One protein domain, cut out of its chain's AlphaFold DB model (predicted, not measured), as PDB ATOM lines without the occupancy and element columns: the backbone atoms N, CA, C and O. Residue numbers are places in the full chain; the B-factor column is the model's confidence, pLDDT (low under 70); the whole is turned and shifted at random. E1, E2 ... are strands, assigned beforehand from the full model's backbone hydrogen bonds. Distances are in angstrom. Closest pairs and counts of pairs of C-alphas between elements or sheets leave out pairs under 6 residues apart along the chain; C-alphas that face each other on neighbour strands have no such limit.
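Overview. This is residues 89 to 121 and 128 to 179 of the 179 residues of an uncharacterized protein of Pseudomonas denitrificans (UniProt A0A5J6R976). The domain is a twisted wall of four antiparallel strands, E2, E3, E5 and E4, with a small ladder of two short strands, E1 and E6, at one end of it. The two ends of the printed part lie side by side in this ladder, and the long link of residues 162 to 174 runs back from E5 along one face of the wall to reach E6. The printed part has 85 residues with six named strands, E1 to E6 in that order along the chain, and no named helix; under half of the residues, 42, are in named elements, and the class is all strand. The larger sheet has the order E2, E3, E5, E4 and the smaller one E1, E6, both antiparallel throughout. The whole is compact, with a radius of gyration of the C-alphas of 13.4 A and spans of 39 by 27 by 20 A.

Arrangement. The larger sheet has as inner strands E3, residues 108 to 116, and E5, residues 153 to 161. They are antiparallel, at 163 degrees between their directions; N 113 and O 156 are 2.9 A apart and N 158 and O 111 are 2.8 A apart, both within hydrogen-bond range. E2, residues 96 to 104, is the edge strand beside E3 and forms a hairpin with it, antiparallel at 163 degrees, with N 101 and O 110 within hydrogen-bond range at 3.0 A. E4, residues 139 to 145, is the other edge strand and forms a hairpin with E5, antiparallel at 158 degrees; N 142 and O 157 are within hydrogen-bond range at 2.9 A. Across the sheet, from edge to edge, the strands' lines turn by 55 degrees. E1, residues 89 to 92, and E6, residues 175 to 178, are antiparallel neighbours at 177 degrees, with N 89 and O 177 within hydrogen-bond range at 2.8 A and N 175 and O 92 at 2.8 A. The closest C-alphas of E1 and E3 are those of Ala 92 and Asn 115, 7.8 A apart. E3 and E6 are only just apart, their closest C-alphas 8.3 A from each other. E4 is apart from both E1 and E6.

Along the chain. E3 is 26.9 A long from Trp 108 to Ala 116, and its C-alpha 108 stands at (161.842, 176.683, 66.564). E5 runs for 26.0 A from Gln 153 to Val 161. E2 covers 20.3 A from Ala 96 to Tyr 104, and E4 covers 18.4 A from Ala 139 to Phe 145. E1 is 10.8 A long and begins with C-alpha 89 at (134.935, 167.722, 45.530). E6 is 10.2 A long and ends with C-alpha 178 at (134.585, 166.467, 50.416); C-alphas 89 and 178 face each other at 5.1 A.

Size, cuts and confidence. The two C-alphas farthest apart are those of Gly 164 and Asn 179, at 40.1 A, while the first and last printed C-alphas, of Leu 89 and Asn 179, are 6.7 A apart. Asn 179 is the chain's last residue. Residues 122 to 127 are not printed, and C-alphas 121 and 128 are 17.4 A apart across this cut, which falls in the link from E3 to E4. The links E1 to E2 and E2 to E3 are tight, E4 to E5 is short, and E5 to E6, with 13 residues, is long. The mean pLDDT of the printed part is 85.8; the model's confidence is low, under 70, at residues 130 to 139, of which 139 belongs to E4.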
ATOM      1  N   LEU A  89     135.184 166.467  46.243       94.25
ATOM      2  CA  LEU A  89     134.935 167.722  45.530       94.25
ATOM      3  C   LEU A  89     136.184 168.237  44.819       94.25
ATOM      4  O   LEU A  89     136.100 168.766  43.717       94.25
ATOM      5  N   ALA A  90     137.336 168.118  45.475       91.62
ATOM      6  CA  ALA A  90     138.603 168.625  44.976       91.62
ATOM      7  C   ALA A  90     139.768 167.857  45.598       91.62
ATOM      8  O   ALA A  90     139.649 167.291  46.692       91.62
ATOM      9  N   GLY A  91     140.913 167.891  44.921       91.31
ATOM     10  CA  GLY A  91     142.166 167.427  45.488       91.31
ATOM     11  C   GLY A  91     143.370 168.150  44.905       91.31
ATOM     12  O   GLY A  91     143.336 168.616  43.769       91.31
ATOM     13  N   ALA A  92     144.433 168.246  45.698       90.94
ATOM     14  CA  ALA A  92     145.686 168.868  45.293       90.94
ATOM     15  C   ALA A  92     146.870 168.050  45.805       90.94
ATOM     16  O   ALA A  92     146.849 167.580  46.936       90.94
ATOM     17  N   GLN A  93     147.901 167.887  44.980       86.94
ATOM     18  CA  GLN A  93     149.147 167.213  45.374       86.94
ATOM     19  C   GLN A  93     150.285 168.197  45.663       86.94
ATOM     20  O   GLN A  93     151.292 167.812  46.243       86.94
ATOM     21  N   SER A  94     150.121 169.460  45.267       88.06
ATOM     22  CA  SER A  94     151.101 170.523  45.466       88.06
ATOM     23  C   SER A  94     150.486 171.653  46.285       88.06
ATOM     24  O   SER A  94     149.313 172.003  46.108       88.06
ATOM     25  N   TRP A  95     151.288 172.209  47.189       92.44
ATOM     26  CA  TRP A  95     150.906 173.317  48.050       92.44
ATOM     27  C   TRP A  95     151.827 174.512  47.829       92.44
ATOM     28  O   TRP A  95     153.048 174.362  47.770       92.44
ATOM     29  N   ALA A  96     151.245 175.707  47.750       94.88
ATOM     30  CA  ALA A  96     152.008 176.936  47.593       94.88
ATOM     31  C   ALA A  96     152.637 177.334  48.928       94.88
ATOM     32  O   ALA A  96     151.967 177.308  49.962       94.88
ATOM     33  N   LYS A  97     153.910 177.730  48.919       93.88
ATOM     34  CA  LYS A  97     154.554 178.298  50.102       93.88
ATOM     35  C   LYS A  97     153.964 179.675  50.401       93.88
ATOM     36  O   LYS A  97     153.865 180.500  49.499       93.88
ATOM     37  N   VAL A  98     153.566 179.916  51.651       94.38
ATOM     38  CA  VAL A  98     152.929 181.188  52.053       94.38
ATOM     39  C   VAL A  98     153.541 181.827  53.295       94.38
ATOM     40  O   VAL A  98     153.211 182.963  53.618       94.38
ATOM     41  N   GLY A  99     154.434 181.129  54.000       92.25
ATOM     42  CA  GLY A  99     155.115 181.704  55.152       92.25
ATOM     43  C   GLY A  99     156.277 180.863  55.657       92.25
ATOM     44  O   GLY A  99     156.256 179.631  55.578       92.25
ATOM     45  N   TYR A 100     157.267 181.552  56.214       93.00
ATOM     46  CA  TYR A 100     158.424 180.976  56.881       93.00
ATOM     47  C   TYR A 100     158.872 181.899  58.018       93.00
ATOM     48  O   TYR A 100     158.894 183.122  57.867       93.00
ATOM     49  N   ASN A 101     159.241 181.315  59.156       91.75
ATOM     50  CA  ASN A 101     159.919 182.032  60.232       91.75
ATOM     51  C   ASN A 101     161.018 181.145  60.821       91.75
ATOM     52  O   ASN A 101     160.720 180.197  61.544       91.75
ATOM     53  N   GLY A 102     162.279 181.485  60.540       91.69
ATOM     54  CA  GLY A 102     163.469 180.785  61.042       91.69
ATOM     55  C   GLY A 102     163.811 181.039  62.513       91.69
ATOM     56  O   GLY A 102     164.759 180.454  63.027       91.69
ATOM     57  N   ASN A 103     163.081 181.933  63.184       91.06
ATOM     58  CA  ASN A 103     163.287 182.331  64.577       91.06
ATOM     59  C   ASN A 103     161.953 182.320  65.342       91.06
ATOM     60  O   ASN A 103     161.606 183.268  66.047       91.06
ATOM     61  N   TYR A 104     161.173 181.258  65.168       87.38
ATOM     62  CA  TYR A 104     159.896 181.082  65.843       87.38
ATOM     63  C   TYR A 104     160.091 180.554  67.274       87.38
ATOM     64  O   TYR A 104     160.985 179.750  67.516       87.38
ATOM     65  N   GLN A 105     159.273 181.029  68.223       81.62
ATOM     66  CA  GLN A 105     159.235 180.638  69.647       81.62
ATOM     67  C   GLN A 105     160.521 179.993  70.201       81.62
ATOM     68  O   GLN A 105     160.684 178.780  70.157       81.62
ATOM     69  N   SER A 106     161.409 180.772  70.821       83.19
ATOM     70  CA  SER A 106     162.678 180.262  71.368       83.19
ATOM     71  C   SER A 106     163.579 179.618  70.296       83.19
ATOM     72  O   SER A 106     164.317 180.340  69.627       83.19
ATOM     73  N   ASN A 107     163.553 178.295  70.123       85.81
ATOM     74  CA  ASN A 107     164.458 177.544  69.244       85.81
ATOM     75  C   ASN A 107     163.713 176.777  68.139       85.81
ATOM     76  O   ASN A 107     164.091 175.657  67.807       85.81
ATOM     77  N   TRP A 108     162.632 177.335  67.603       86.62
ATOM     78  CA  TRP A 108     161.842 176.683  66.564       86.62
ATOM     79  C   TRP A 108     161.916 177.440  65.236       86.62
ATOM     80  O   TRP A 108     162.191 178.636  65.168       86.62
ATOM     81  N   THR A 109     161.646 176.716  64.160       89.94
ATOM     82  CA  THR A 109     161.427 177.253  62.819       89.94
ATOM     83  C   THR A 109     160.030 176.850  62.365       89.94
ATOM     84  O   THR A 109     159.567 175.757  62.696       89.94
ATOM     85  N   THR A 110     159.349 177.712  61.613       89.69
ATOM     86  CA  THR A 110     158.026 177.403  61.052       89.69
ATOM     87  C   THR A 110     157.995 177.530  59.548       89.69
ATOM     88  O   THR A 110     158.661 178.378  58.956       89.69
ATOM     89  N   ASP A 111     157.157 176.695  58.954       91.88
ATOM     90  CA  ASP A 111     156.900 176.621  57.533       91.88
ATOM     91  C   ASP A 111     155.387 176.511  57.327       91.88
ATOM     92  O   ASP A 111     154.726 175.679  57.948       91.88
ATOM     93  N   THR A 112     154.827 177.351  56.461       93.00
ATOM     94  CA  THR A 112     153.394 177.350  56.156       93.00
ATOM     95  C   THR A 112     153.172 177.224  54.662       93.00
ATOM     96  O   THR A 112     153.751 177.976  53.872       93.00
ATOM     97  N   TRP A 113     152.275 176.319  54.283       94.50
ATOM     98  CA  TRP A 113     151.791 176.190  52.917       94.50
ATOM     99  C   TRP A 113     150.283 176.375  52.845       94.50
ATOM    100  O   TRP A 113     149.572 176.146  53.821       94.50
ATOM    101  N   GLY A 114     149.799 176.806  51.686       95.19
ATOM    102  CA  GLY A 114     148.401 177.112  51.437       95.19
ATOM    103  C   GLY A 114     147.872 176.440  50.176       95.19
ATOM    104  O   GLY A 114     148.593 176.260  49.193       95.19
ATOM    105  N   ASN A 115     146.589 176.095  50.204       95.62
ATOM    106  CA  ASN A 115     145.834 175.673  49.031       95.62
ATOM    107  C   ASN A 115     144.446 176.329  49.035       95.62
ATOM    108  O   ASN A 115     143.900 176.616  50.102       95.62
ATOM    109  N   ALA A 116     143.886 176.592  47.854       94.94
ATOM    110  CA  ALA A 116     142.570 177.209  47.733       94.94
ATOM    111  C   ALA A 116     141.506 176.352  48.435       94.94
ATOM    112  O   ALA A 116     141.466 175.135  48.269       94.94
ATOM    113  N   TYR A 117     140.653 176.991  49.233       95.44
ATOM    114  CA  TYR A 117     139.577 176.316  49.947       95.44
ATOM    115  C   TYR A 117     138.249 176.454  49.210       95.44
ATOM    116  O   TYR A 117     137.846 177.550  48.818       95.44
ATOM    117  N   VAL A 118     137.546 175.332  49.057       93.69
ATOM    118  CA  VAL A 118     136.183 175.309  48.525       93.69
ATOM    119  C   VAL A 118     135.216 175.581  49.673       93.69
ATOM    120  O   VAL A 118     135.113 174.801  50.617       93.69
ATOM    121  N   ALA A 119     134.493 176.697  49.604       91.50
ATOM    122  CA  ALA A 119     133.591 177.112  50.674       91.50
ATOM    123  C   ALA A 119     132.604 175.995  51.066       91.50
ATOM    124  O   ALA A 119     131.903 175.432  50.228       91.50
ATOM    125  N   GLY A 120     132.549 175.683  52.363       92.19
ATOM    126  CA  GLY A 120     131.641 174.679  52.916       92.19
ATOM    127  C   GLY A 120     132.148 173.236  52.855       92.19
ATOM    128  O   GLY A 120     131.520 172.380  53.481       92.19
ATOM    129  N   SER A 121     133.277 172.954  52.195       95.88
ATOM    130  CA  SER A 121     133.828 171.600  52.122       95.88
ATOM    131  C   SER A 121     134.470 171.156  53.437       95.88
ATOM    132  O   SER A 121     134.989 171.962  54.214       95.88
ATOM    133  N   PHE A 128     147.532 164.256  58.353       79.12
ATOM    134  CA  PHE A 128     148.395 165.115  59.178       79.12
ATOM    135  C   PHE A 128     148.451 164.648  60.646       79.12
ATOM    136  O   PHE A 128     148.694 165.437  61.561       79.12
ATOM    137  N   MET A 129     148.160 163.366  60.891       70.88
ATOM    138  CA  MET A 129     148.320 162.730  62.198       70.88
ATOM    139  C   MET A 129     149.780 162.734  62.652       70.88
ATOM    140  O   MET A 129     150.692 162.894  61.847       70.88
ATOM    141  N   ALA A 130     149.988 162.606  63.966       58.00
ATOM    142  CA  ALA A 130     151.294 162.763  64.605       58.00
ATOM    143  C   ALA A 130     152.378 161.890  63.940       58.00
ATOM    144  O   ALA A 130     152.456 160.694  64.207       58.00
ATOM    145  N   GLY A 131     153.214 162.495  63.090       55.00
ATOM    146  CA  GLY A 131     154.317 161.783  62.454       55.00
ATOM    147  C   GLY A 131     154.792 162.348  61.118       55.00
ATOM    148  O   GLY A 131     154.781 161.626  60.128       55.00
ATOM    149  N   PHE A 132     155.324 163.575  61.091       51.16
ATOM    150  CA  PHE A 132     156.534 163.793  60.293       51.16
ATOM    151  C   PHE A 132     157.730 163.748  61.241       51.16
ATOM    152  O   PHE A 132     158.191 164.759  61.764       51.16
ATOM    153  N   VAL A 133     158.197 162.530  61.510       47.59
ATOM    154  CA  VAL A 133     159.488 162.285  62.156       47.59
ATOM    155  C   VAL A 133     160.269 161.362  61.232       47.59
ATOM    156  O   VAL A 133     160.303 160.152  61.418       47.59
ATOM    157  N   ALA A 134     160.870 161.950  60.200       42.00
ATOM    158  CA  ALA A 134     162.053 161.380  59.574       42.00
ATOM    159  C   ALA A 134     163.235 162.308  59.914       42.00
ATOM    160  O   ALA A 134     163.161 163.510  59.631       42.00
ATOM    161  N   PRO A 135     164.293 161.796  60.571       46.38
ATOM    162  CA  PRO A 135     165.509 162.554  60.829       46.38
ATOM    163  C   PRO A 135     166.085 163.162  59.539       46.38
ATOM    164  O   PRO A 135     165.974 162.545  58.478       46.38
ATOM    165  N   PRO A 136     166.698 164.357  59.618       42.97
ATOM    166  CA  PRO A 136     167.062 165.071  60.845       42.97
ATOM    167  C   PRO A 136     165.993 166.053  61.370       42.97
ATOM    168  O   PRO A 136     166.245 166.749  62.347       42.97
ATOM    169  N   ASN A 137     164.798 166.120  60.764       54.50
ATOM    170  CA  ASN A 137     163.937 167.307  60.854       54.50
ATOM    171  C   ASN A 137     162.508 166.965  61.315       54.50
ATOM    172  O   ASN A 137     161.555 167.124  60.548       54.50
ATOM    173  N   SER A 138     162.340 166.489  62.553       58.03
ATOM    174  CA  SER A 138     161.005 166.273  63.130       58.03
ATOM    175  C   SER A 138     160.186 167.568  63.093       58.03
ATOM    176  O   SER A 138     160.632 168.610  63.579       58.03
ATOM    177  N   ALA A 139     158.991 167.504  62.500       65.75
ATOM    178  CA  ALA A 139     158.077 168.633  62.421       65.75
ATOM    179  C   ALA A 139     156.730 168.292  63.064       65.75
ATOM    180  O   ALA A 139     156.109 167.279  62.729       65.75
ATOM    181  N   GLU A 140     156.241 169.159  63.950       81.31
ATOM    182  CA  GLU A 140     154.827 169.153  64.312       81.31
ATOM    183  C   GLU A 140     154.032 169.685  63.126       81.31
ATOM    184  O   GLU A 140     154.209 170.842  62.755       81.31
ATOM    185  N   ILE A 141     153.162 168.864  62.538       85.56
ATOM    186  CA  ILE A 141     152.309 169.278  61.424       85.56
ATOM    187  C   ILE A 141     150.866 169.420  61.905       85.56
ATOM    188  O   ILE A 141     150.357 168.598  62.672       85.56
ATOM    189  N   GLY A 142     150.202 170.469  61.438       89.94
ATOM    190  CA  GLY A 142     148.768 170.649  61.589       89.94
ATOM    191  C   GLY A 142     148.133 171.272  60.355       89.94
ATOM    192  O   GLY A 142     148.821 171.797  59.482       89.94
ATOM    193  N   ILE A 143     146.805 171.218  60.300       94.00
ATOM    194  CA  ILE A 143     146.002 171.789  59.218       94.00
ATOM    195  C   ILE A 143     144.861 172.649  59.764       94.00
ATOM    196  O   ILE A 143     144.273 172.334  60.800       94.00
ATOM    197  N   GLY A 144     144.532 173.735  59.069       95.56
ATOM    198  CA  GLY A 144     143.406 174.594  59.418       95.56
ATOM    199  C   GLY A 144     143.474 175.956  58.739       95.56
ATOM    200  O   GLY A 144     144.071 176.086  57.674       95.56
ATOM    201  N   PHE A 145     142.866 176.971  59.349       97.06
ATOM    202  CA  PHE A 145     142.856 178.334  58.815       97.06
ATOM    203  C   PHE A 145     143.712 179.272  59.660       97.06
ATOM    204  O   PHE A 145     143.602 179.284  60.886       97.06
ATOM    205  N   LEU A 146     144.492 180.119  58.985       94.81
ATOM    206  CA  LEU A 146     145.137 181.285  59.599       94.81
ATOM    207  C   LEU A 146     144.229 182.526  59.560       94.81
ATOM    208  O   LEU A 146     144.237 183.339  60.483       94.81
ATOM    209  N   ASN A 147     143.410 182.649  58.508       95.06
ATOM    210  CA  ASN A 147     142.397 183.693  58.347       95.06
ATOM    211  C   ASN A 147     140.995 183.065  58.308       95.06
ATOM    212  O   ASN A 147     140.550 182.532  57.291       95.06
ATOM    213  N   GLY A 148     140.309 183.132  59.444       94.12
ATOM    214  CA  GLY A 148     138.962 182.614  59.641       94.12
ATOM    215  C   GLY A 148     137.859 183.544  59.149       94.12
ATOM    216  O   GLY A 148     136.717 183.105  59.045       94.12
ATOM    217  N   SER A 149     138.181 184.801  58.835       92.31
ATOM    218  CA  SER A 149     137.204 185.779  58.351       92.31
ATOM    219  C   SER A 149     136.806 185.499  56.903       92.31
ATOM    220  O   SER A 149     135.627 185.563  56.570       92.31
ATOM    221  N   THR A 150     137.774 185.161  56.042       92.19
ATOM    222  CA  THR A 150     137.514 184.875  54.620       92.19
ATOM    223  C   THR A 150     137.523 183.383  54.301       92.19
ATOM    224  O   THR A 150     136.802 182.958  53.401       92.19
ATOM    225  N   LYS A 151     138.328 182.580  55.019       93.62
ATOM    226  CA  LYS A 151     138.508 181.131  54.797       93.62
ATOM    227  C   LYS A 151     138.751 180.763  53.328       93.62
ATOM    228  O   LYS A 151     138.323 179.711  52.882       93.62
ATOM    229  N   THR A 152     139.435 181.604  52.553       95.12
ATOM    230  CA  THR A 152     139.680 181.355  51.117       95.12
ATOM    231  C   THR A 152     140.815 180.366  50.853       95.12
ATOM    232  O   THR A 152     140.944 179.849  49.744       95.12
ATOM    233  N   GLN A 153     141.641 180.087  51.862       95.38
ATOM    234  CA  GLN A 153     142.804 179.215  51.763       95.38
ATOM    235  C   GLN A 153     142.906 178.350  53.014       95.38
ATOM    236  O   GLN A 153     142.904 178.887  54.116       95.38
ATOM    237  N   ILE A 154     143.033 177.034  52.847       96.31
ATOM    238  CA  ILE A 154     143.388 176.117  53.934       96.31
ATOM    239  C   ILE A 154     144.912 176.019  54.017       96.31
ATOM    240  O   ILE A 154     145.595 176.010  52.990       96.31
ATOM    241  N   ASN A 155     145.447 175.945  55.232       95.06
ATOM    242  CA  ASN A 155     146.877 175.979  55.489       95.06
ATOM    243  C   ASN A 155     147.366 174.720  56.190       95.06
ATOM    244  O   ASN A 155     146.731 174.233  57.125       95.06
ATOM    245  N   VAL A 156     148.539 174.255  55.772       92.56
ATOM    246  CA  VAL A 156     149.355 173.313  56.535       92.56
ATOM    247  C   VAL A 156     150.451 174.104  57.227       92.56
ATOM    248  O   VAL A 156     151.147 174.898  56.596       92.56
ATOM    249  N   PHE A 157     150.589 173.875  58.525       89.00
ATOM    250  CA  PHE A 157     151.564 174.521  59.388       89.00
ATOM    251  C   PHE A 157     152.517 173.464  59.936       89.00
ATOM    252  O   PHE A 157     152.058 172.483  60.520       89.00
ATOM    253  N   ALA A 158     153.819 173.659  59.738       88.06
ATOM    254  CA  ALA A 158     154.867 172.788  60.252       88.06
ATOM    255  C   ALA A 158     155.796 173.555  61.202       88.06
ATOM    256  O   ALA A 158     156.291 174.626  60.848       88.06
ATOM    257  N   MET A 159     156.066 172.993  62.381       85.25
ATOM    258  CA  MET A 159     157.020 173.527  63.362       85.25
ATOM    259  C   MET A 159     158.188 172.562  63.535       85.25
ATOM    260  O   MET A 159     157.970 171.419  63.924       85.25
ATOM    261  N   ARG A 160     159.421 173.013  63.298       86.88
ATOM    262  CA  ARG A 160     160.648 172.215  63.442       86.88
ATOM    263  C   ARG A 160     161.501 172.723  64.595       86.88
ATOM    264  O   ARG A 160     161.652 173.932  64.754       86.88
ATOM    265  N   VAL A 161     162.086 171.808  65.367       85.56
ATOM    266  CA  VAL A 161     163.067 172.161  66.404       85.56
ATOM    267  C   VAL A 161     164.386 172.516  65.729       85.56
ATOM    268  O   VAL A 161     164.958 171.700  65.012       85.56
ATOM    269  N   GLY A 162     164.876 173.723  65.980       84.81
ATOM    270  CA  GLY A 162     166.100 174.265  65.414       84.81
ATOM    271  C   GLY A 162     165.873 175.671  64.875       84.81
ATOM    272  O   GLY A 162     164.947 175.915  64.099       84.81
ATOM    273  N   ARG A 163     166.731 176.601  65.285       87.44
ATOM    274  CA  ARG A 163     166.758 177.971  64.779       87.44
ATOM    275  C   ARG A 163     167.540 178.056  63.468       87.44
ATOM    276  O   ARG A 163     168.576 177.413  63.323       87.44
ATOM    277  N   GLY A 164     167.067 178.886  62.540       86.38
ATOM    278  CA  GLY A 164     167.751 179.173  61.278       86.38
ATOM    279  C   GLY A 164     167.809 177.985  60.319       86.38
ATOM    280  O   GLY A 164     168.632 177.980  59.405       86.38
ATOM    281  N   LEU A 165     166.959 176.972  60.524       87.06
ATOM    282  CA  LEU A 165     166.860 175.851  59.598       87.06
ATOM    283  C   LEU A 165     166.406 176.364  58.236       87.06
ATOM    284  O   LEU A 165     165.466 177.147  58.157       87.06
ATOM    285  N   ALA A 166     167.026 175.869  57.165       88.88
ATOM    286  CA  ALA A 166     166.604 176.210  55.814       88.88
ATOM    287  C   ALA A 166     165.106 175.928  55.624       88.88
ATOM    288  O   ALA A 166     164.590 174.887  56.059       88.88
ATOM    289  N   GLU A 167     164.418 176.873  54.986       89.44
ATOM    290  CA  GLU A 167     163.007 176.772  54.624       89.44
ATOM    291  C   GLU A 167     162.753 175.503  53.806       89.44
ATOM    292  O   GLU A 167     163.524 175.148  52.910       89.44
ATOM    293  N   ILE A 168     161.650 174.810  54.097       86.94
ATOM    294  CA  ILE A 168     161.195 173.729  53.223       86.94
ATOM    295  C   ILE A 168     160.424 174.375  52.074       86.94
ATOM    296  O   ILE A 168     159.367 174.977  52.281       86.94
ATOM    297  N   THR A 169     160.944 174.227  50.861       86.56
ATOM    298  CA  THR A 169     160.394 174.878  49.666       86.56
ATOM    299  C   THR A 169     159.101 174.223  49.192       86.56
ATOM    300  O   THR A 169     158.150 174.920  48.851       86.56
ATOM    301  N   ASN A 170     159.017 172.891  49.253       85.12
ATOM    302  CA  ASN A 170     157.893 172.127  48.714       85.12
ATOM    303  C   ASN A 170     157.214 171.261  49.773       85.12
ATOM    304  O   ASN A 170     157.875 170.591  50.567       85.12
ATOM    305  N   PHE A 171     155.885 171.218  49.720       86.19
ATOM    306  CA  PHE A 171     155.070 170.297  50.502       86.19
ATOM    307  C   PHE A 171     154.111 169.552  49.573       86.19
ATOM    308  O   PHE A 171     153.231 170.157  48.962       86.19
ATOM    309  N   ASN A 172     154.314 168.236  49.451       82.50
ATOM    310  CA  ASN A 172     153.715 167.408  48.396       82.50
ATOM    311  C   ASN A 172     152.759 166.335  48.945       82.50
ATOM    312  O   ASN A 172     152.781 165.185  48.510       82.50
ATOM    313  N   TRP A 173     151.959 166.682  49.952       85.00
ATOM    314  CA  TRP A 173     150.967 165.764  50.516       85.00
ATOM    315  C   TRP A 173     149.588 165.997  49.900       85.00
ATOM    316  O   TRP A 173     149.230 167.144  49.632       85.00
ATOM    317  N   PRO A 174     148.776 164.949  49.700       88.62
ATOM    318  CA  PRO A 174     147.463 165.106  49.103       88.62
ATOM    319  C   PRO A 174     146.520 165.879  50.029       88.62
ATOM    320  O   PRO A 174     146.303 165.516  51.185       88.62
ATOM    321  N   LEU A 175     145.903 166.917  49.479       92.62
ATOM    322  CA  LEU A 175     144.699 167.536  49.997       92.62
ATOM    323  C   LEU A 175     143.497 166.852  49.365       92.62
ATOM    324  O   LEU A 175     143.450 166.720  48.145       92.62
ATOM    325  N   VAL A 176     142.513 166.466  50.171       95.25
ATOM    326  CA  VAL A 176     141.227 165.960  49.680       95.25
ATOM    327  C   VAL A 176     140.116 166.741  50.359       95.25
ATOM    328  O   VAL A 176     140.066 166.811  51.589       95.25
ATOM    329  N   MET A 177     139.232 167.322  49.555       95.81
ATOM    330  CA  MET A 177     138.044 168.029  50.019       95.81
ATOM    331  C   MET A 177     136.791 167.251  49.662       95.81
ATOM    332  O   MET A 177     136.711 166.664  48.584       95.81
ATOM    333  N   VAL A 178     135.808 167.259  50.555       96.25
ATOM    334  CA  VAL A 178     134.585 166.467  50.416       96.25
ATOM    335  C   VAL A 178     133.342 167.248  50.837       96.25
ATOM    336  O   VAL A 178     133.453 168.202  51.611       96.25
ATOM    337  N   ASN A 179     132.166 166.834  50.349       89.50
ATOM    338  CA  ASN A 179     130.868 167.352  50.809       89.50
ATOM    339  C   ASN A 179     130.286 166.529  51.948       89.50
ATOM    340  O   ASN A 179     130.395 165.277  51.975       89.50
TER     341      ASN A 179